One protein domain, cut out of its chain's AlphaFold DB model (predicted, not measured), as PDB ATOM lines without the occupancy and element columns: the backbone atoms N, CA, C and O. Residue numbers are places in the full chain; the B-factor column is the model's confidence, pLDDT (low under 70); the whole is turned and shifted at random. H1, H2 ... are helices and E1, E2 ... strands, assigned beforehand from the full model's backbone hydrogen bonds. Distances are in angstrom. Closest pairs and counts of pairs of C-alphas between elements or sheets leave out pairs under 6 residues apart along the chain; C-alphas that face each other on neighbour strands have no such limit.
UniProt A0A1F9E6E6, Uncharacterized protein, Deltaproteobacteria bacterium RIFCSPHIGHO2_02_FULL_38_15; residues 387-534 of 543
ATOM      1  N   GLU A 387     -40.270   0.374  -5.327       82.81
ATOM      2  CA  GLU A 387     -38.934   0.072  -5.851       82.81
ATOM      3  C   GLU A 387     -38.359   1.254  -6.637       82.81
ATOM      4  O   GLU A 387     -37.192   1.601  -6.462       82.81
ATOM      5  N   GLU A 388     -39.181   1.911  -7.460       79.81
ATOM      6  CA  GLU A 388     -38.776   3.127  -8.165       79.81
ATOM      7  C   GLU A 388     -38.457   4.244  -7.170       79.81
ATOM      8  O   GLU A 388     -37.412   4.878  -7.289       79.81
ATOM      9  N   LEU A 389     -39.295   4.450  -6.146       82.50
ATOM     10  CA  LEU A 389     -39.046   5.441  -5.093       82.50
ATOM     11  C   LEU A 389     -37.733   5.184  -4.349       82.50
ATOM     12  O   LEU A 389     -37.029   6.138  -4.028       82.50
ATOM     13  N   ALA A 390     -37.394   3.918  -4.101       83.69
ATOM     14  CA  ALA A 390     -36.152   3.529  -3.435       83.69
ATOM     15  C   ALA A 390     -34.894   3.769  -4.291       83.69
ATOM     16  O   ALA A 390     -33.789   3.787  -3.753       83.69
ATOM     17  N   SER A 391     -35.045   3.949  -5.608       85.38
ATOM     18  CA  SER A 391     -33.930   4.234  -6.520       85.38
ATOM     19  C   SER A 391     -33.514   5.711  -6.548       85.38
ATOM     20  O   SER A 391     -32.417   6.029  -7.011       85.38
ATOM     21  N   PHE A 392     -34.359   6.614  -6.040       86.00
ATOM     22  CA  PHE A 392     -34.049   8.041  -5.981       86.00
ATOM     23  C   PHE A 392     -33.126   8.369  -4.803       86.00
ATOM     24  O   PHE A 392     -33.232   7.752  -3.740       86.00
ATOM     25  N   PRO A 393     -32.244   9.375  -4.949       87.44
ATOM     26  CA  PRO A 393     -31.535   9.922  -3.803       87.44
ATOM     27  C   PRO A 393     -32.536  10.460  -2.776       87.44
ATOM     28  O   PRO A 393     -33.622  10.914  -3.138       87.44
ATOM     29  N   ASN A 394     -32.166  10.403  -1.499       86.81
ATOM     30  CA  ASN A 394     -32.989  10.893  -0.399       86.81
ATOM     31  C   ASN A 394     -32.173  11.866   0.457       86.81
ATOM     32  O   ASN A 394     -31.266  11.455   1.183       86.81
ATOM     33  N   GLY A 395     -32.489  13.155   0.345       80.75
ATOM     34  CA  GLY A 395     -31.799  14.245   1.031       80.75
ATOM     35  C   GLY A 395     -30.426  14.600   0.448       80.75
ATOM     36  O   GLY A 395     -29.636  15.250   1.134       80.75
ATOM     37  N   THR A 396     -30.122  14.186  -0.786       86.19
ATOM     38  CA  THR A 396     -28.837  14.472  -1.449       86.19
ATOM     39  C   THR A 396     -28.905  15.749  -2.282       86.19
ATOM     40  O   THR A 396     -27.935  16.507  -2.322       86.19
ATOM     41  N   LEU A 397     -30.032  15.996  -2.956       87.81
ATOM     42  CA  LEU A 397     -30.227  17.204  -3.762       87.81
ATOM     43  C   LEU A 397     -30.907  18.291  -2.933       87.81
ATOM     44  O   LEU A 397     -31.744  18.005  -2.079       87.81
ATOM     45  N   LYS A 398     -30.595  19.560  -3.209       90.50
ATOM     46  CA  LYS A 398     -31.395  20.675  -2.692       90.50
ATOM     47  C   LYS A 398     -32.584  20.914  -3.613       90.50
ATOM     48  O   LYS A 398     -32.512  20.679  -4.817       90.50
ATOM     49  N   PHE A 399     -33.652  21.494  -3.076       91.00
ATOM     50  CA  PHE A 399     -34.844  21.828  -3.855       91.00
ATOM     51  C   PHE A 399     -34.538  22.711  -5.080       91.00
ATOM     52  O   PHE A 399     -35.082  22.519  -6.165       91.00
ATOM     53  N   LYS A 400     -33.594  23.649  -4.929       91.31
ATOM     54  CA  LYS A 400     -33.108  24.496  -6.026       91.31
ATOM     55  C   LYS A 400     -32.455  23.690  -7.155       91.31
ATOM     56  O   LYS A 400     -32.626  24.059  -8.313       91.31
ATOM     57  N   ASP A 401     -31.740  22.614  -6.828       90.81
ATOM     58  CA  ASP A 401     -31.062  21.768  -7.814       90.81
ATOM     59  C   ASP A 401     -32.107  21.041  -8.672       90.81
ATOM     60  O   ASP A 401     -32.047  21.101  -9.902       90.81
ATOM     61  N   VAL A 402     -33.154  20.499  -8.033       91.94
ATOM     62  CA  VAL A 402     -34.321  19.916  -8.719       91.94
ATOM     63  C   VAL A 402     -34.975  20.931  -9.653       91.94
ATOM     64  O   VAL A 402     -35.120  20.660 -10.841       91.94
ATOM     65  N   LEU A 403     -35.299  22.134  -9.168       93.00
ATOM     66  CA  LEU A 403     -35.906  23.170 -10.010       93.00
ATOM     67  C   LEU A 403     -34.999  23.604 -11.174       93.00
ATOM     68  O   LEU A 403     -35.487  23.842 -12.275       93.00
ATOM     69  N   SER A 404     -33.683  23.674 -10.956       90.31
ATOM     70  CA  SER A 404     -32.713  24.059 -11.992       90.31
ATOM     71  C   SER A 404     -32.582  23.040 -13.122       90.31
ATOM     72  O   SER A 404     -32.128  23.393 -14.207       90.31
ATOM     73  N   SER A 405     -33.013  21.800 -12.877       93.44
ATOM     74  CA  SER A 405     -33.008  20.712 -13.856       93.44
ATOM     75  C   SER A 405     -34.200  20.741 -14.820       93.44
ATOM     76  O   SER A 405     -34.482  19.736 -15.469       93.44
ATOM     77  N   ILE A 406     -34.933  21.857 -14.877       93.19
ATOM     78  CA  ILE A 406     -36.051  22.012 -15.799       93.19
ATOM     79  C   ILE A 406     -35.579  22.043 -17.250       93.19
ATOM     80  O   ILE A 406     -34.662  22.781 -17.614       93.19
ATOM     81  N   GLU A 407     -36.265  21.280 -18.086       91.00
ATOM     82  CA  GLU A 407     -36.002  21.193 -19.512       91.00
ATOM     83  C   GLU A 407     -37.288  21.314 -20.321       91.00
ATOM     84  O   GLU A 407     -38.370  20.919 -19.879       91.00
ATOM     85  N   LEU A 408     -37.146  21.912 -21.506       87.56
ATOM     86  CA  LEU A 408     -38.187  21.961 -22.522       87.56
ATOM     87  C   LEU A 408     -38.250  20.599 -23.212       87.56
ATOM     88  O   LEU A 408     -37.238  20.110 -23.709       87.56
ATOM     89  N   VAL A 409     -39.453  20.046 -23.314       82.19
ATOM     90  CA  VAL A 409     -39.744  18.891 -24.160       82.19
ATOM     91  C   VAL A 409     -40.749  19.301 -25.221       82.19
ATOM     92  O   VAL A 409     -41.788  19.873 -24.902       82.19
ATOM     93  N   CYS A 410     -40.443  19.009 -26.481       75.12
ATOM     94  CA  CYS A 410     -41.360  19.160 -27.602       75.12
ATOM     95  C   CYS A 410     -41.387  17.849 -28.379       75.12
ATOM     96  O   CYS A 410     -40.343  17.307 -28.740       75.12
ATOM     97  N   TYR A 411     -42.582  17.336 -28.630       65.00
ATOM     98  CA  TYR A 411     -42.771  16.093 -29.360       65.00
ATOM     99  C   TYR A 411     -43.063  16.420 -30.821       65.00
ATOM    100  O   TYR A 411     -44.202  16.717 -31.166       65.00
ATOM    101  N   ALA A 412     -42.033  16.377 -31.672       60.12
ATOM    102  CA  ALA A 412     -42.155  16.701 -33.097       60.12
ATOM    103  C   ALA A 412     -43.225  15.852 -33.813       60.12
ATOM    104  O   ALA A 412     -43.939  16.360 -34.674       60.12
ATOM    105  N   ASP A 413     -43.387  14.593 -33.393       48.34
ATOM    106  CA  ASP A 413     -44.366  13.655 -33.956       48.34
ATOM    107  C   ASP A 413     -45.776  13.793 -33.345       48.34
ATOM    108  O   ASP A 413     -46.729  13.184 -33.833       48.34
ATOM    109  N   LEU A 414     -45.941  14.577 -32.269       49.56
ATOM    110  CA  LEU A 414     -47.235  14.829 -31.632       49.56
ATOM    111  C   LEU A 414     -47.651  16.268 -31.883       49.56
ATOM    112  O   LEU A 414     -47.203  17.196 -31.215       49.56
ATOM    113  N   ILE A 415     -48.551  16.438 -32.837       53.38
ATOM    114  CA  ILE A 415     -48.982  17.746 -33.301       53.38
ATOM    115  C   ILE A 415     -50.345  18.095 -32.691       53.38
ATOM    116  O   ILE A 415     -51.276  17.285 -32.699       53.38
ATOM    117  N   ASN A 416     -50.496  19.320 -32.192       50.62
ATOM    118  CA  ASN A 416     -51.769  19.825 -31.706       50.62
ATOM    119  C   ASN A 416     -52.752  20.010 -32.887       50.62
ATOM    120  O   ASN A 416     -52.445  20.704 -33.862       50.62
ATOM    121  N   PRO A 417     -53.954  19.404 -32.827       45.75
ATOM    122  CA  PRO A 417     -54.895  19.386 -33.946       45.75
ATOM    123  C   PRO A 417     -55.450  20.769 -34.311       45.75
ATOM    124  O   PRO A 417     -55.911  20.954 -35.435       45.75
ATOM    125  N   GLN A 418     -55.419  21.731 -33.384       50.47
ATOM    126  CA  GLN A 418     -55.985  23.065 -33.584       50.47
ATOM    127  C   GLN A 418     -55.033  24.006 -34.331       50.47
ATOM    128  O   GLN A 418     -55.504  24.853 -35.086       50.47
ATOM    129  N   ASN A 419     -53.717  23.858 -34.147       56.75
ATOM    130  CA  ASN A 419     -52.719  24.780 -34.705       56.75
ATOM    131  C   ASN A 419     -51.617  24.122 -35.539       56.75
ATOM    132  O   ASN A 419     -50.823  24.827 -36.151       56.75
ATOM    133  N   ARG A 420     -51.585  22.789 -35.604       60.34
ATOM    134  CA  ARG A 420     -50.557  22.013 -36.305       60.34
ATOM    135  C   ARG A 420     -49.127  22.212 -35.773       60.34
ATOM    136  O   ARG A 420     -48.176  21.875 -36.471       60.34
ATOM    137  N   GLU A 421     -48.966  22.681 -34.534       62.78
ATOM    138  CA  GLU A 421     -47.657  22.807 -33.879       62.78
ATOM    139  C   GLU A 421     -47.335  21.579 -33.007       62.78
ATOM    140  O   GLU A 421     -48.258  20.966 -32.459       62.78
ATOM    141  N   PRO A 422     -46.049  21.227 -32.826       61.56
ATOM    142  CA  PRO A 422     -45.627  20.225 -31.850       61.56
ATOM    143  C   PRO A 422     -46.171  20.507 -30.441       61.56
ATOM    144  O   PRO A 422     -46.171  21.648 -29.972       61.56
ATOM    145  N   ILE A 423     -46.597  19.465 -29.728       67.44
ATOM    146  CA  ILE A 423     -46.962  19.567 -28.313       67.44
ATOM    147  C   ILE A 423     -45.681  19.771 -27.507       67.44
ATOM    148  O   ILE A 423     -44.791  18.919 -27.510       67.44
ATOM    149  N   CYS A 424     -45.625  20.886 -26.782       73.69
ATOM    150  CA  CYS A 424     -44.493  21.260 -25.947       73.69
ATOM    151  C   CYS A 424     -44.874  21.381 -24.466       73.69
ATOM    152  O   CYS A 424     -46.030  21.616 -24.098       73.69
ATOM    153  N   GLY A 425     -43.878  21.247 -23.599       84.75
ATOM    154  CA  GLY A 425     -44.028  21.345 -22.159       84.75
ATOM    155  C   GLY A 425     -42.695  21.362 -21.427       84.75
ATOM    156  O   GLY A 425     -41.637  21.471 -22.041       84.75
ATOM    157  N   PHE A 426     -42.750  21.236 -20.105       86.44
ATOM    158  CA  PHE A 426     -41.562  21.237 -19.256       86.44
ATOM    159  C   PHE A 426     -41.546  20.060 -18.286       86.44
ATOM    160  O   PHE A 426     -42.576  19.730 -17.697       86.44
ATOM    161  N   HIS A 427     -40.377  19.465 -18.069       90.25
ATOM    162  CA  HIS A 427     -40.155  18.457 -17.027       90.25
ATOM    163  C   HIS A 427     -38.857  18.717 -16.267       90.25
ATOM    164  O   HIS A 427     -38.020  19.500 -16.702       90.25
ATOM    165  N   PHE A 428     -38.694  18.051 -15.128       91.25
ATOM    166  CA  PHE A 428     -37.466  18.073 -14.336       91.25
ATOM    167  C   PHE A 428     -36.621  16.836 -14.628       91.25
ATOM    168  O   PHE A 428     -37.154  15.729 -14.698       91.25
ATOM    169  N   ASN A 429     -35.310  17.006 -14.764       91.12
ATOM    170  CA  ASN A 429     -34.372  15.910 -15.019       91.12
ATOM    171  C   ASN A 429     -33.689  15.351 -13.776       91.12
ATOM    172  O   ASN A 429     -33.116  14.265 -13.822       91.12
ATOM    173  N   GLN A 430     -33.760  16.064 -12.661       92.50
ATOM    174  CA  GLN A 430     -33.268  15.608 -11.371       92.50
ATOM    175  C   GLN A 430     -34.419  15.565 -10.375       92.50
ATOM    176  O   GLN A 430     -35.323  16.398 -10.418       92.50
ATOM    177  N   MET A 431     -34.380  14.590  -9.474       91.75
ATOM    178  CA  MET A 431     -35.388  14.431  -8.436       91.75
ATOM    179  C   MET A 431     -34.787  13.769  -7.205       91.75
ATOM    180  O   MET A 431     -33.929  12.894  -7.316       91.75
ATOM    181  N   ASP A 432     -35.273  14.187  -6.045       90.00
ATOM    182  CA  ASP A 432     -34.958  13.594  -4.753       90.00
ATOM    183  C   ASP A 432     -36.259  13.146  -4.090       90.00
ATOM    184  O   ASP A 432     -37.301  13.800  -4.222       90.00
ATOM    185  N   GLN A 433     -36.203  12.021  -3.383       88.62
ATOM    186  CA  GLN A 433     -37.347  11.414  -2.718       88.62
ATOM    187  C   GLN A 433     -38.050  12.402  -1.774       88.62
ATOM    188  O   GLN A 433     -39.279  12.377  -1.674       88.62
ATOM    189  N   ALA A 434     -37.298  13.315  -1.145       87.88
ATOM    190  CA  ALA A 434     -37.832  14.329  -0.239       87.88
ATOM    191  C   ALA A 434     -38.823  15.297  -0.913       87.88
ATOM    192  O   ALA A 434     -39.734  15.797  -0.251       87.88
ATOM    193  N   PHE A 435     -38.685  15.537  -2.223       88.62
ATOM    194  CA  PHE A 435     -39.465  16.544  -2.953       88.62
ATOM    195  C   PHE A 435     -40.567  15.956  -3.839       88.62
ATOM    196  O   PHE A 435     -41.400  16.702  -4.349       88.62
ATOM    197  N   MET A 436     -40.635  14.629  -3.987       86.06
ATOM    198  CA  MET A 436     -41.586  13.936  -4.873       86.06
ATOM    199  C   MET A 436     -43.042  14.385  -4.697       86.06
ATOM    200  O   MET A 436     -43.782  14.536  -5.670       86.06
ATOM    201  N   ASN A 437     -43.453  14.608  -3.447       85.94
ATOM    202  CA  ASN A 437     -44.825  14.958  -3.088       85.94
ATOM    203  C   ASN A 437     -45.073  16.465  -2.961       85.94
ATOM    204  O   ASN A 437     -46.188  16.853  -2.609       85.94
ATOM    205  N   TYR A 438     -44.076  17.309  -3.241       88.19
ATOM    206  CA  TYR A 438     -44.247  18.756  -3.151       88.19
ATOM    207  C   TYR A 438     -45.267  19.184  -4.193       88.19
ATOM    208  O   TYR A 438     -45.057  19.008  -5.396       88.19
ATOM    209  N   ARG A 439     -46.387  19.733  -3.722       87.31
ATOM    210  CA  ARG A 439     -47.405  20.302  -4.592       87.31
ATOM    211  C   ARG A 439     -46.937  21.675  -5.047       87.31
ATOM    212  O   ARG A 439     -46.722  22.576  -4.238       87.31
ATOM    213  N   MET A 440     -46.818  21.825  -6.353       86.88
ATOM    214  CA  MET A 440     -46.337  23.017  -7.025       86.88
ATOM    215  C   MET A 440     -47.483  23.701  -7.765       86.88
ATOM    216  O   MET A 440     -48.280  23.052  -8.437       86.88
ATOM    217  N   LYS A 441     -47.537  25.021  -7.651       88.94
ATOM    218  CA  LYS A 441     -48.348  25.962  -8.413       88.94
ATOM    219  C   LYS A 441     -47.597  26.335  -9.698       88.94
ATOM    220  O   LYS A 441     -46.522  26.926  -9.615       88.94
ATOM    221  N   PHE A 442     -48.170  26.020 -10.855       87.12
ATOM    222  CA  PHE A 442     -47.703  26.432 -12.181       87.12
ATOM    223  C   PHE A 442     -48.613  27.545 -12.688       87.12
ATOM    224  O   PHE A 442     -49.819  27.344 -12.822       87.12
ATOM    225  N   GLU A 443     -48.049  28.717 -12.944       87.19
ATOM    226  CA  GLU A 443     -48.778  29.918 -13.343       87.19
ATOM    227  C   GLU A 443     -48.143  30.509 -14.598       87.19
ATOM    228  O   GLU A 443     -46.984  30.928 -14.575       87.19
ATOM    229  N   LEU A 444     -48.901  30.502 -15.693       83.44
ATOM    230  CA  LEU A 444     -48.496  31.030 -16.986       83.44
ATOM    231  C   LEU A 444     -49.091  32.427 -17.190       83.44
ATOM    232  O   LEU A 444     -50.309  32.604 -17.204       83.44
ATOM    233  N   GLU A 445     -48.220  33.409 -17.390       84.06
ATOM    234  CA  GLU A 445     -48.568  34.790 -17.709       84.06
ATOM    235  C   GLU A 445     -48.288  35.056 -19.201       84.06
ATOM    236  O   GLU A 445     -47.190  34.790 -19.700       84.06
ATOM    237  N   GLY A 446     -49.288  35.576 -19.918       73.62
ATOM    238  CA  GLY A 446     -49.223  35.900 -21.346       73.62
ATOM    239  C   GLY A 446     -50.595  35.789 -22.028       73.62
ATOM    240  O   GLY A 446     -51.578  35.412 -21.384       73.62
ATOM    241  N   PRO A 447     -50.705  36.125 -23.321       66.19
ATOM    242  CA  PRO A 447     -51.948  35.968 -24.072       66.19
ATOM    243  C   PRO A 447     -52.206  34.493 -24.411       66.19
ATOM    244  O   PRO A 447     -51.542  33.896 -25.260       66.19
ATOM    245  N   ILE A 448     -53.193  33.901 -23.736       63.81
ATOM    246  CA  ILE A 448     -53.597  32.491 -23.872       63.81
ATOM    247  C   ILE A 448     -54.963  32.433 -24.572       63.81
ATOM    248  O   ILE A 448     -55.819  33.299 -24.361       63.81
ATOM    249  N   SER A 449     -55.174  31.469 -25.470       51.69
ATOM    250  CA  SER A 449     -56.429  31.355 -26.220       51.69
ATOM    251  C   SER A 449     -57.497  30.636 -25.390       51.69
ATOM    252  O   SER A 449     -57.369  29.445 -25.138       51.69
ATOM    253  N   ASN A 450     -58.535  31.372 -24.977       45.00
ATOM    254  CA  ASN A 450     -59.888  30.939 -24.574       45.00
ATOM    255  C   ASN A 450     -60.098  29.654 -23.731       45.00
ATOM    256  O   ASN A 450     -61.221  29.160 -23.661       45.00
ATOM    257  N   MET A 451     -59.091  29.145 -23.020       38.75
ATOM    258  CA  MET A 451     -59.259  28.123 -21.984       38.75
ATOM    259  C   MET A 451     -59.069  28.714 -20.587       38.75
ATOM    260  O   MET A 451     -58.067  29.362 -20.281       38.75
ATOM    261  N   SER A 452     -60.026  28.432 -19.705       38.91
ATOM    262  CA  SER A 452     -59.867  28.587 -18.266       38.91
ATOM    263  C   SER A 452     -58.824  27.587 -17.764       38.91
ATOM    264  O   SER A 452     -59.149  26.423 -17.547       38.91
ATOM    265  N   MET A 453     -57.579  28.033 -17.611       50.75
ATOM    266  CA  MET A 453     -56.793  27.933 -16.372       50.75
ATOM    267  C   MET A 453     -55.315  28.258 -16.674       50.75
ATOM    268  O   MET A 453     -54.518  27.349 -16.889       50.75
ATOM    269  N   PRO A 454     -54.903  29.545 -16.613       58.75
ATOM    270  CA  PRO A 454     -53.481  29.936 -16.584       58.75
ATOM    271  C   PRO A 454     -52.728  29.366 -15.367       58.75
ATOM    272  O   PRO A 454     -51.520  29.521 -15.242       58.75
ATOM    273  N   LEU A 455     -53.455  28.722 -14.454       68.81
ATOM    274  CA  LEU A 455     -53.010  28.243 -13.167       68.81
ATOM    275  C   LEU A 455     -53.322  26.753 -13.024       68.81
ATOM    276  O   LEU A 455     -54.489  26.368 -13.042       68.81
ATOM    277  N   THR A 456     -52.308  25.929 -12.784       76.06
ATOM    278  CA  THR A 456     -52.480  24.497 -12.497       76.06
ATOM    279  C   THR A 456     -51.625  24.065 -11.310       76.06
ATOM    280  O   THR A 456     -50.692  24.766 -10.918       76.06
ATOM    281  N   TYR A 457     -51.960  22.923 -10.707       82.06
ATOM    282  CA  TYR A 457     -51.235  22.385  -9.560       82.06
ATOM    283  C   TYR A 457     -50.824  20.943  -9.821       82.06
ATOM    284  O   TYR A 457     -51.681  20.122 -10.137       82.06
ATOM    285  N   TRP A 458     -49.547  20.641  -9.617       80.75
ATOM    286  CA  TRP A 458     -48.968  19.319  -9.867       80.75
ATOM    287  C   TRP A 458     -48.001  18.944  -8.759       80.75
ATOM    288  O   TRP A 458     -47.371  19.824  -8.172       80.75
ATOM    289  N   LYS A 459     -47.849  17.651  -8.466       87.69
ATOM    290  CA  LYS A 459     -46.726  17.210  -7.630       87.69
ATOM    291  C   LYS A 459     -45.444  17.213  -8.454       87.69
ATOM    292  O   LYS A 459     -45.479  16.850  -9.626       87.69
ATOM    293  N   LEU A 460     -44.303  17.553  -7.852       85.31
ATOM    294  CA  LEU A 460     -43.017  17.538  -8.563       85.31
ATOM    295  C   LEU A 460     -42.710  16.191  -9.228       85.31
ATOM    296  O   LEU A 460     -42.297  16.170 -10.384       85.31
ATOM    297  N   GLY A 461     -42.971  15.075  -8.540       85.00
ATOM    298  CA  GLY A 461     -42.742  13.740  -9.099       85.00
ATOM    299  C   GLY A 461     -43.582  13.433 -10.349       85.00
ATOM    300  O   GLY A 461     -43.160  12.651 -11.193       85.00
ATOM    301  N   GLU A 462     -44.740  14.077 -10.520       81.44
ATOM    302  CA  GLU A 462     -45.616  13.894 -11.693       81.44
ATOM    303  C   GLU A 462     -45.112  14.647 -12.937       81.44
ATOM    304  O   GLU A 462     -45.631  14.440 -14.036       81.44
ATOM    305  N   VAL A 463     -44.125  15.529 -12.755       83.56
ATOM    306  CA  VAL A 463     -43.509  16.396 -13.775       83.56
ATOM    307  C   VAL A 463     -42.024  16.030 -13.948       83.56
ATOM    308  O   VAL A 463     -41.204  16.831 -14.392       83.56
ATOM    309  N   PHE A 464     -41.648  14.817 -13.545       85.56
ATOM    310  CA  PHE A 464     -40.291  14.298 -13.645       85.56
ATOM    311  C   PHE A 464     -40.082  13.543 -14.960       85.56
ATOM    312  O   PHE A 464     -40.966  12.801 -15.404       85.56
ATOM    313  N   ASN A 465     -38.887  13.679 -15.541       76.81
ATOM    314  CA  ASN A 465     -38.431  12.882 -16.675       76.81
ATOM    315  C   ASN A 465     -38.695  11.398 -16.383       76.81
ATOM    316  O   ASN A 465     -38.419  10.947 -15.281       76.81
ATOM    317  N   THR A 466     -39.244  10.645 -17.337       70.31
ATOM    318  CA  THR A 466     -39.788   9.269 -17.207       70.31
ATOM    319  C   THR A 466     -41.206   9.115 -16.640       70.31
ATOM    320  O   THR A 466     -41.826   8.089 -16.913       70.31
ATOM    321  N   LYS A 467     -41.769  10.097 -15.919       74.19
ATOM    322  CA  LYS A 467     -43.157  10.028 -15.405       74.19
ATOM    323  C   LYS A 467     -44.124  10.973 -16.093       74.19
ATOM    324  O   LYS A 467     -45.283  10.615 -16.301       74.19
ATOM    325  N   GLY A 468     -43.683  12.177 -16.429       72.56
ATOM    326  CA  GLY A 468     -44.555  13.157 -17.049       72.56
ATOM    327  C   GLY A 468     -43.909  14.518 -17.216       72.56
ATOM    328  O   GLY A 468     -42.749  14.741 -16.887       72.56
ATOM    329  N   TYR A 469     -44.701  15.438 -17.747       79.88
ATOM    330  CA  TYR A 469     -44.310  16.815 -17.988       79.88
ATOM    331  C   TYR A 469     -45.527  17.727 -17.811       79.88
ATOM    332  O   TYR A 469     -46.685  17.295 -17.864       79.88
ATOM    333  N   TYR A 470     -45.257  19.005 -17.586       79.31
ATOM    334  CA  TYR A 470     -46.239  20.068 -17.579       79.31
ATOM    335  C   TYR A 470     -46.451  20.511 -19.022       79.31
ATOM    336  O   TYR A 470     -45.589  21.165 -19.607       79.31
ATOM    337  N   GLN A 471     -47.572  20.105 -19.612       78.06
ATOM    338  CA  GLN A 471     -47.935  20.495 -20.970       78.06
ATOM    339  C   GLN A 471     -48.335  21.973 -21.005       78.06
ATOM    340  O   GLN A 471     -49.153  22.417 -20.196       78.06
ATOM    341  N   LEU A 472     -47.787  22.723 -21.963       75.94
ATOM    342  CA  LEU A 472     -48.192  24.106 -22.184       75.94
ATOM    343  C   LEU A 472     -49.622  24.165 -22.754       75.94
ATOM    344  O   LEU A 472     -49.977  23.350 -23.612       75.94
ATOM    345  N   PRO A 473     -50.460  25.115 -22.297       68.50
ATOM    346  CA  PRO A 473     -51.760  25.354 -22.910       68.50
ATOM    347  C   PRO A 473     -51.590  25.909 -24.328       68.50
ATOM    348  O   PRO A 473     -50.509  26.358 -24.710       68.50
ATOM    349  N   LEU A 474     -52.681  25.931 -25.098       69.12
ATOM    350  CA  LEU A 474     -52.671  26.575 -26.406       69.12
ATOM    351  C   LEU A 474     -52.364  28.075 -26.252       69.12
ATOM    352  O   LEU A 474     -53.109  28.824 -25.609       69.12
ATOM    353  N   LEU A 475     -51.248  28.496 -26.836       74.19
ATOM    354  CA  LEU A 475     -50.794  29.881 -26.834       74.19
ATOM    355  C   LEU A 475     -51.528  30.662 -27.938       74.19
ATOM    356  O   LEU A 475     -51.852  30.110 -28.997       74.19
ATOM    357  N   GLN A 476     -51.853  31.939 -27.692       68.94
ATOM    358  CA  GLN A 476     -52.458  32.761 -28.746       68.94
ATOM    359  C   GLN A 476     -51.507  32.866 -29.931       68.94
ATOM    360  O   GLN A 476     -50.320  33.123 -29.776       68.94
ATOM    361  N   HIS A 477     -52.061  32.695 -31.127       64.19
ATOM    362  CA  HIS A 477     -51.289  32.810 -32.352       64.19
ATOM    363  C   HIS A 477     -51.024  34.282 -32.623       64.19
ATOM    364  O   HIS A 477     -51.914  35.007 -33.075       64.19
ATOM    365  N   SER A 478     -49.802  34.720 -32.372       57.16
ATOM    366  CA  SER A 478     -49.346  36.059 -32.703       57.16
ATOM    367  C   SER A 478     -48.118  35.979 -33.604       57.16
ATOM    368  O   SER A 478     -47.268  35.100 -33.496       57.16
ATOM    369  N   ASN A 479     -48.086  36.877 -34.583       60.41
ATOM    370  CA  ASN A 479     -46.909  37.166 -35.384       60.41
ATOM    371  C   ASN A 479     -46.717  38.684 -35.264       60.41
ATOM    372  O   ASN A 479     -47.640  39.415 -35.644       60.41
ATOM    373  N   PRO A 480     -45.617  39.187 -34.675       70.88
ATOM    374  CA  PRO A 480     -44.338  38.521 -34.376       70.88
ATOM    375  C   PRO A 480     -44.346  37.586 -33.152       70.88
ATOM    376  O   PRO A 480     -45.329  37.537 -32.418       70.88
ATOM    377  N   ALA A 481     -43.226  36.872 -32.964       80.81
ATOM    378  CA  ALA A 481     -42.955  35.994 -31.822       80.81
ATOM    379  C   ALA A 481     -43.269  36.670 -30.481       80.81
ATOM    380  O   ALA A 481     -43.025  37.868 -30.305       80.81
ATOM    381  N   GLN A 482     -43.793  35.887 -29.538       85.00
ATOM    382  CA  GLN A 482     -44.318  36.406 -28.283       85.00
ATOM    383  C   GLN A 482     -43.714  35.708 -27.071       85.00
ATOM    384  O   GLN A 482     -43.558  34.488 -27.041       85.00
ATOM    385  N   ASP A 483     -43.396  36.511 -26.061       87.19
ATOM    386  CA  ASP A 483     -42.842  36.040 -24.801       87.19
ATOM    387  C   ASP A 483     -43.943  35.672 -23.805       87.19
ATOM    388  O   ASP A 483     -44.919  36.403 -23.608       87.19
ATOM    389  N   TYR A 484     -43.730  34.549 -23.130       88.38
ATOM    390  CA  TYR A 484     -44.577  34.001 -22.081       88.38
ATOM    391  C   TYR A 484     -43.754  33.780 -20.823       88.38
ATOM    392  O   TYR A 484     -42.599  33.362 -20.889       88.38
ATOM    393  N   THR A 485     -44.342  34.037 -19.656       90.81
ATOM    394  CA  THR A 485     -43.659  33.846 -18.373       90.81
ATOM    395  C   THR A 485     -44.300  32.704 -17.602       90.81
ATOM    396  O   THR A 485     -45.472  32.781 -17.250       90.81
ATOM    397  N   LEU A 486     -43.527  31.658 -17.298       90.69
ATOM    398  CA  LEU A 486     -43.963  30.562 -16.435       90.69
ATOM    399  C   LEU A 486     -43.366  30.735 -15.038       90.69
ATOM    400  O   LEU A 486     -42.151  30.846 -14.867       90.69
ATOM    401  N   SER A 487     -44.231  30.740 -14.029       92.81
ATOM    402  CA  SER A 487     -43.859  30.720 -12.615       92.81
ATOM    403  C   SER A 487     -44.208  29.363 -12.008       92.81
ATOM    404  O   SER A 487     -45.351  28.925 -12.094       92.81
ATOM    405  N   ILE A 488     -43.240  28.716 -11.359       93.31
ATOM    406  CA  ILE A 488     -43.398  27.423 -10.681       93.31
ATOM    407  C   ILE A 488     -43.025  27.612  -9.213       93.31
ATOM    408  O   ILE A 488     -41.879  27.926  -8.903       93.31
ATOM    409  N   GLN A 489     -43.981  27.463  -8.300       92.88
ATOM    410  CA  GLN A 489     -43.805  27.762  -6.871       92.88
ATOM    411  C   GLN A 489     -44.424  26.681  -5.995       92.88
ATOM    412  O   GLN A 489     -45.392  26.060  -6.403       92.88
ATOM    413  N   ILE A 490     -43.916  26.469  -4.783       89.31
ATOM    414  CA  ILE A 490     -44.585  25.600  -3.805       89.31
ATOM    415  C   ILE A 490     -45.964  26.194  -3.483       89.31
ATOM    416  O   ILE A 490     -46.076  27.396  -3.232       89.31
ATOM    417  N   ASP A 491     -47.000  25.351  -3.491       84.50
ATOM    418  CA  ASP A 491     -48.375  25.729  -3.154       84.50
ATOM    419  C   ASP A 491     -48.447  26.343  -1.747       84.50
ATOM    420  O   ASP A 491     -48.109  25.714  -0.741       84.50
ATOM    421  N   ASP A 492     -48.895  27.595  -1.679       77.56
ATOM    422  CA  ASP A 492     -48.969  28.387  -0.457       77.56
ATOM    423  C   ASP A 492     -50.238  28.130   0.366       77.56
ATOM    424  O   ASP A 492     -50.313  28.570   1.516       77.56
ATOM    425  N   LYS A 493     -51.223  27.417  -0.195       67.81
ATOM    426  CA  LYS A 493     -52.546  27.193   0.414       67.81
ATOM    427  C   LYS A 493     -52.883  25.711   0.612       67.81
ATOM    428  O   LYS A 493     -54.029  25.381   0.917       67.81
ATOM    429  N   GLY A 494     -51.897  24.824   0.469       65.94
ATOM    430  CA  GLY A 494     -52.062  23.371   0.535       65.94
ATOM    431  C   GLY A 494     -51.212  22.667   1.603       65.94
ATOM    432  O   GLY A 494     -50.547  23.317   2.412       65.94
ATOM    433  N   PRO A 495     -51.200  21.317   1.601       65.81
ATOM    434  CA  PRO A 495     -50.403  20.512   2.534       65.81
ATOM    435  C   PRO A 495     -48.892  20.796   2.448       65.81
ATOM    436  O   PRO A 495     -48.187  20.628   3.437       65.81
ATOM    437  N   SER A 496     -48.413  21.315   1.313       73.75
ATOM    438  CA  SER A 496     -47.015  21.721   1.110       73.75
ATOM    439  C   SER A 496     -46.657  23.099   1.684       73.75
ATOM    440  O   SER A 496     -45.543  23.576   1.488       73.75
ATOM    441  N   ASN A 497     -47.544  23.758   2.438       73.56
ATOM    442  CA  ASN A 497     -47.196  25.010   3.121       73.56
ATOM    443  C   ASN A 497     -46.120  24.798   4.210       73.56
ATOM    444  O   ASN A 497     -45.265  25.658   4.424       73.56
ATOM    445  N   GLU A 498     -46.112  23.641   4.880       77.44
ATOM    446  CA  GLU A 498     -45.043  23.290   5.829       77.44
ATOM    447  C   GLU A 498     -43.710  23.033   5.119       77.44
ATOM    448  O   GLU A 498     -42.667  23.492   5.583       77.44
ATOM    449  N   ASP A 499     -43.744  22.386   3.954       76.50
ATOM    450  CA  ASP A 499     -42.575  22.208   3.088       76.50
ATOM    451  C   ASP A 499     -42.027  23.564   2.637       76.50
ATOM    452  O   ASP A 499     -40.841  23.862   2.789       76.50
ATOM    453  N   ARG A 500     -42.926  24.465   2.213       76.94
ATOM    454  CA  ARG A 500     -42.585  25.842   1.866       76.94
ATOM    455  C   ARG A 500     -41.821  26.508   2.992       76.94
ATOM    456  O   ARG A 500     -40.836  27.158   2.686       76.94
ATOM    457  N   LYS A 501     -42.203  26.353   4.269       76.94
ATOM    458  CA  LYS A 501     -41.502  26.943   5.434       76.94
ATOM    459  C   LYS A 501     -40.081  26.414   5.648       76.94
ATOM    460  O   LYS A 501     -39.284  27.145   6.236       76.94
ATOM    461  N   ARG A 502     -39.724  25.252   5.104       80.75
ATOM    462  CA  ARG A 502     -38.384  24.652   5.230       80.75
ATOM    463  C   ARG A 502     -37.400  25.122   4.157       80.75
ATOM    464  O   ARG A 502     -36.215  25.211   4.438       80.75
ATOM    465  N   GLU A 503     -37.895  25.528   2.988       84.12
ATOM    466  CA  GLU A 503     -37.035  25.846   1.836       84.12
ATOM    467  C   GLU A 503     -36.687  27.339   1.686       84.12
ATOM    468  O   GLU A 503     -37.570  28.199   1.686       84.12
ATOM    469  N   ASP A 504     -35.413  27.689   1.499       85.44
ATOM    470  CA  ASP A 504     -35.004  29.080   1.215       85.44
ATOM    471  C   ASP A 504     -35.480  29.553  -0.169       85.44
ATOM    472  O   ASP A 504     -35.891  30.704  -0.356       85.44
ATOM    473  N   THR A 505     -35.447  28.640  -1.142       89.38
ATOM    474  CA  THR A 505     -35.996  28.829  -2.489       89.38
ATOM    475  C   THR A 505     -37.374  28.186  -2.530       89.38
ATOM    476  O   THR A 505     -37.494  26.992  -2.325       89.38
ATOM    477  N   ILE A 506     -38.420  28.964  -2.796       90.81
ATOM    478  CA  ILE A 506     -39.808  28.474  -2.822       90.81
ATOM    479  C   ILE A 506     -40.330  28.264  -4.244       90.81
ATOM    480  O   ILE A 506     -41.474  27.856  -4.421       90.81
ATOM    481  N   GLY A 507     -39.524  28.566  -5.260       93.31
ATOM    482  CA  GLY A 507     -39.902  28.409  -6.654       93.31
ATOM    483  C   GLY A 507     -38.929  29.069  -7.621       93.31
ATOM    484  O   GLY A 507     -37.864  29.564  -7.243       93.31
ATOM    485  N   MET A 508     -39.342  29.121  -8.878       93.81
ATOM    486  CA  MET A 508     -38.638  29.790  -9.958       93.81
ATOM    487  C   MET A 508     -39.612  30.424 -10.948       93.81
ATOM    488  O   MET A 508     -40.786  30.062 -11.017       93.81
ATOM    489  N   ARG A 509     -39.110  31.376 -11.724       94.31
ATOM    490  CA  ARG A 509     -39.820  32.045 -12.808       94.31
ATOM    491  C   ARG A 509     -38.881  32.208 -13.988       94.31
ATOM    492  O   ARG A 509     -37.732  32.591 -13.794       94.31
ATOM    493  N   PHE A 510     -39.368  31.969 -15.192       93.00
ATOM    494  CA  PHE A 510     -38.592  32.183 -16.407       93.00
ATOM    495  C   PHE A 510     -39.496  32.585 -17.566       93.00
ATOM    496  O   PHE A 510     -40.704  32.338 -17.545       93.00
ATOM    497  N   THR A 511     -38.884  33.193 -18.576       91.31
ATOM    498  CA  THR A 511     -39.548  33.584 -19.816       91.31
ATOM    499  C   THR A 511     -39.117  32.649 -20.941       91.31
ATOM    500  O   THR A 511     -37.942  32.285 -21.033       91.31
ATOM    501  N   PHE A 512     -40.068  32.253 -21.778       91.31
ATOM    502  CA  PHE A 512     -39.831  31.518 -23.013       91.31
ATOM    503  C   PHE A 512     -40.535  32.229 -24.169       91.31
ATOM    504  O   PHE A 512     -41.566  32.875 -23.972       91.31
ATOM    505  N   THR A 513     -39.976  32.110 -25.366       89.88
ATOM    506  CA  THR A 513     -40.499  32.768 -26.569       89.88
ATOM    507  C   THR A 513     -41.181  31.734 -27.452       89.88
ATOM    508  O   THR A 513     -40.613  30.668 -27.694       89.88
ATOM    509  N   HIS A 514     -42.379  32.045 -27.944       88.69
ATOM    510  CA  HIS A 514     -43.110  31.227 -28.911       88.69
ATOM    511  C   HIS A 514     -42.947  31.790 -30.326       88.69
ATOM    512  O   HIS A 514     -43.200  32.973 -30.568       88.69
ATOM    513  N   TYR A 515     -42.507  30.935 -31.249       82.06
ATOM    514  CA  TYR A 515     -42.332  31.223 -32.668       82.06
ATOM    515  C   TYR A 515     -43.359  30.434 -33.466       82.06
ATOM    516  O   TYR A 515     -43.222  29.227 -33.668       82.06
ATOM    517  N   LYS A 516     -44.376  31.141 -33.950       73.25
ATOM    518  CA  LYS A 516     -45.398  30.561 -34.812       73.25
ATOM    519  C   LYS A 516     -44.777  29.962 -36.083       73.25
ATOM    520  O   LYS A 516     -43.863  30.553 -36.659       73.25
ATOM    521  N   ASP A 517     -45.323  28.834 -36.540       65.25
ATOM    522  CA  ASP A 517     -44.970  28.167 -37.803       65.25
ATOM    523  C   ASP A 517     -43.492  27.692 -37.870       65.25
ATOM    524  O   ASP A 517     -42.971  27.393 -38.945       65.25
ATOM    525  N   SER A 518     -42.810  27.609 -36.719       68.19
ATOM    526  CA  SER A 518     -41.439  27.098 -36.579       68.19
ATOM    527  C   SER A 518     -41.434  25.596 -36.279       68.19
ATOM    528  O   SER A 518     -42.275  25.105 -35.526       68.19
ATOM    529  N   SER A 519     -40.445  24.865 -36.810       64.38
ATOM    530  CA  SER A 519     -40.170  23.473 -36.409       64.38
ATOM    531  C   SER A 519     -39.759  23.362 -34.938       64.38
ATOM    532  O   SER A 519     -40.006  22.339 -34.310       64.38
ATOM    533  N   ASP A 520     -39.194  24.443 -34.396       72.94
ATOM    534  CA  ASP A 520     -38.883  24.628 -32.982       72.94
ATOM    535  C   ASP A 520     -39.759  25.772 -32.449       72.94
ATOM    536  O   ASP A 520     -39.348  26.939 -32.478       72.94
ATOM    537  N   PRO A 521     -41.009  25.487 -32.035       78.06
ATOM    538  CA  PRO A 521     -41.988  26.528 -31.728       78.06
ATOM    539  C   PRO A 521     -41.690  27.251 -30.413       78.06
ATOM    540  O   PRO A 521     -42.205  28.342 -30.196       78.06
ATOM    541  N   ILE A 522     -40.867  26.681 -29.528       86.88
ATOM    542  CA  ILE A 522     -40.542  27.261 -28.223       86.88
ATOM    543  C   ILE A 522     -39.032  27.415 -28.079       86.88
ATOM    544  O   ILE A 522     -38.282  26.447 -28.169       86.88
ATOM    545  N   TYR A 523     -38.591  28.630 -27.766       89.19
ATOM    546  CA  TYR A 523     -37.233  28.891 -27.312       89.19
ATOM    547  C   TYR A 523     -37.213  29.100 -25.799       89.19
ATOM    548  O   TYR A 523     -37.877  29.993 -25.268       89.19
ATOM    549  N   PHE A 524     -36.406  28.300 -25.109       90.31
ATOM    550  CA  PHE A 524     -36.195  28.384 -23.669       90.31
ATOM    551  C   PHE A 524     -34.699  28.338 -23.345       90.31
ATOM    552  O   PHE A 524     -33.941  27.569 -23.935       90.31
ATOM    553  N   SER A 525     -34.270  29.148 -22.373       83.62
ATOM    554  CA  SER A 525     -32.906  29.119 -21.851       83.62
ATOM    555  C   SER A 525     -32.904  29.066 -20.329       83.62
ATOM    556  O   SER A 525     -33.416  29.965 -19.661       83.62
ATOM    557  N   THR A 526     -32.217  28.067 -19.776       79.56
ATOM    558  CA  THR A 526     -32.008  27.914 -18.327       79.56
ATOM    559  C   THR A 526     -31.210  29.067 -17.709       79.56
ATOM    560  O   THR A 526     -31.265  29.286 -16.500       79.56
ATOM    561  N   LYS A 527     -30.508  29.867 -18.526       79.69
ATOM    562  CA  LYS A 527     -29.787  31.070 -18.076       79.69
ATOM    563  C   LYS A 527     -30.718  32.194 -17.611       79.69
ATOM    564  O   LYS A 527     -30.284  33.042 -16.838       79.69
ATOM    565  N   ASN A 528     -31.980  32.178 -18.040       80.62
ATOM    566  CA  ASN A 528     -32.969  33.218 -17.747       80.62
ATOM    567  C   ASN A 528     -33.926  32.818 -16.608       80.62
ATOM    568  O   ASN A 528     -35.039  33.334 -16.507       80.62
ATOM    569  N   ILE A 529     -33.511  31.876 -15.752       89.44
ATOM    570  CA  ILE A 529     -34.284  31.470 -14.580       89.44
ATOM    571  C   ILE A 529     -34.043  32.457 -13.431       89.44
ATOM    572  O   ILE A 529     -32.927  32.622 -12.935       89.44
ATOM    573  N   HIS A 530     -35.125  33.065 -12.956       92.38
ATOM    574  CA  HIS A 530     -35.162  33.888 -11.757       92.38
ATOM    575  C   HIS A 530     -35.681  33.077 -10.567       92.38
ATOM    576  O   HIS A 530     -36.770  32.502 -10.601       92.38
ATOM    577  N   TRP A 531     -34.908  33.052  -9.483       93.00
ATOM    578  CA  TRP A 531     -35.253  32.313  -8.271       93.00
ATOM    579  C   TRP A 531     -36.245  33.085  -7.406       93.00
ATOM    580  O   TRP A 531     -36.040  34.262  -7.107       93.00
ATOM    581  N   ILE A 532     -37.291  32.399  -6.951       89.94
ATOM    582  CA  ILE A 532     -38.257  32.945  -6.004       89.94
ATOM    583  C   ILE A 532     -37.835  32.462  -4.623       89.94
ATOM    584  O   ILE A 532     -37.970  31.286  -4.290       89.94
ATOM    585  N   THR A 533     -37.289  33.366  -3.819       88.44
ATOM    586  CA  THR A 533     -36.853  33.074  -2.453       88.44
ATOM    587  C   THR A 533     -37.881  33.555  -1.443       88.44
ATOM    588  O   THR A 533     -38.686  34.455  -1.716       88.44
ATOM    589  N   LYS A 534     -37.862  32.980  -0.238       82.56
ATOM    590  CA  LYS A 534     -38.560  33.610   0.884       82.56
ATOM    591  C   LYS A 534     -37.950  34.986   1.112       82.56
ATOM    592  O   LYS A 534     -36.801  35.090   1.537       82.56
TER     593      LYS A 534
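Overview. This is residues 387 to 534 of the 543 residues of an uncharacterized protein of Deltaproteobacteria bacterium RIFCSPHIGHO2_02_FULL_38_15 (UniProt A0A1F9E6E6). A strongly twisted antiparallel sheet of six strands makes one wall of the domain, and the hairpin of E1 and E2 lies over part of one face, the two only partly face to face. H2 packs on E6 over that face, H4 packs at the end of E5, and H1 lies away from the other named elements. The printed part has 148 residues with four named helices and eight named strands, in the order H1 H2 E1 E2 E3 E4 H3 E5 H4 E6 E7 E8. The class is mixed, helices and strands; the whole is compact, with a radius of gyration of the C-alphas of 15.7 A and spans of 44 by 32 by 29 A.

Along the chain. The branched sheet holds E3, residues 439 to 445, 19.6 A long; E4, residues 455 to 459; E5, residues 482 to 490, 26.8 A; E6, residues 505 to 514, 27.5 A; E7, residues 522 to 524; and E8, residues 530 to 533, where C-alpha 533 is at (-36.853, 33.074, -2.453). E1, residues 406 to 415, spans 22.2 A and bends by 77 degrees at residue 412; E2, residues 422 to 428, spans 19.4 A. The helices are H1, residues 387 to 391, beginning at C-alpha 387 (-38.934, 0.072, -5.851); H2, residues 399 to 404; H3, residues 460 to 463; and H4, residues 497 to 502.

Arrangement. E5 lies on one side of E6, with N 486 and O 510 at 2.9 A; E7 and E8 lie on the other side, with N 513 and O 523 at 3.0 A and N 509 and O 530 at 2.8 A. E3 is antiparallel to E5, with N 443 and O 487 at 2.8 A, and forms a hairpin with E4, with N 442 and O 456 at 2.8 A. H2 is on this sheet over E6, at a height over the sheet of 9.0 A, and runs along the strands at 11 degrees to E6 on the local plane. H3 and H4 only graze the sheet. E1 and E2 form an antiparallel hairpin, with N 409 and O 425 at 2.9 A; the closest C-alphas of E1 and E7, Leu 408 and Phe 524, are 6.8 A apart. Residues 425 to 426 of E2 pair antiparallel with residues 470 to 471. In H1, H2 and H4 every O i to N i+4 pair is within hydrogen-bond range; H3 is too short for one.

Size, cuts and confidence. The farthest C-alphas, Glu 387 and Pro 480, are 48.2 A apart. The printed part has no cut. The link from H3 to E5, 18 residues, is long. Mean pLDDT of the printed part is 79.0; 34 residues are under 70, among them 411 to 423 and 447 to 455.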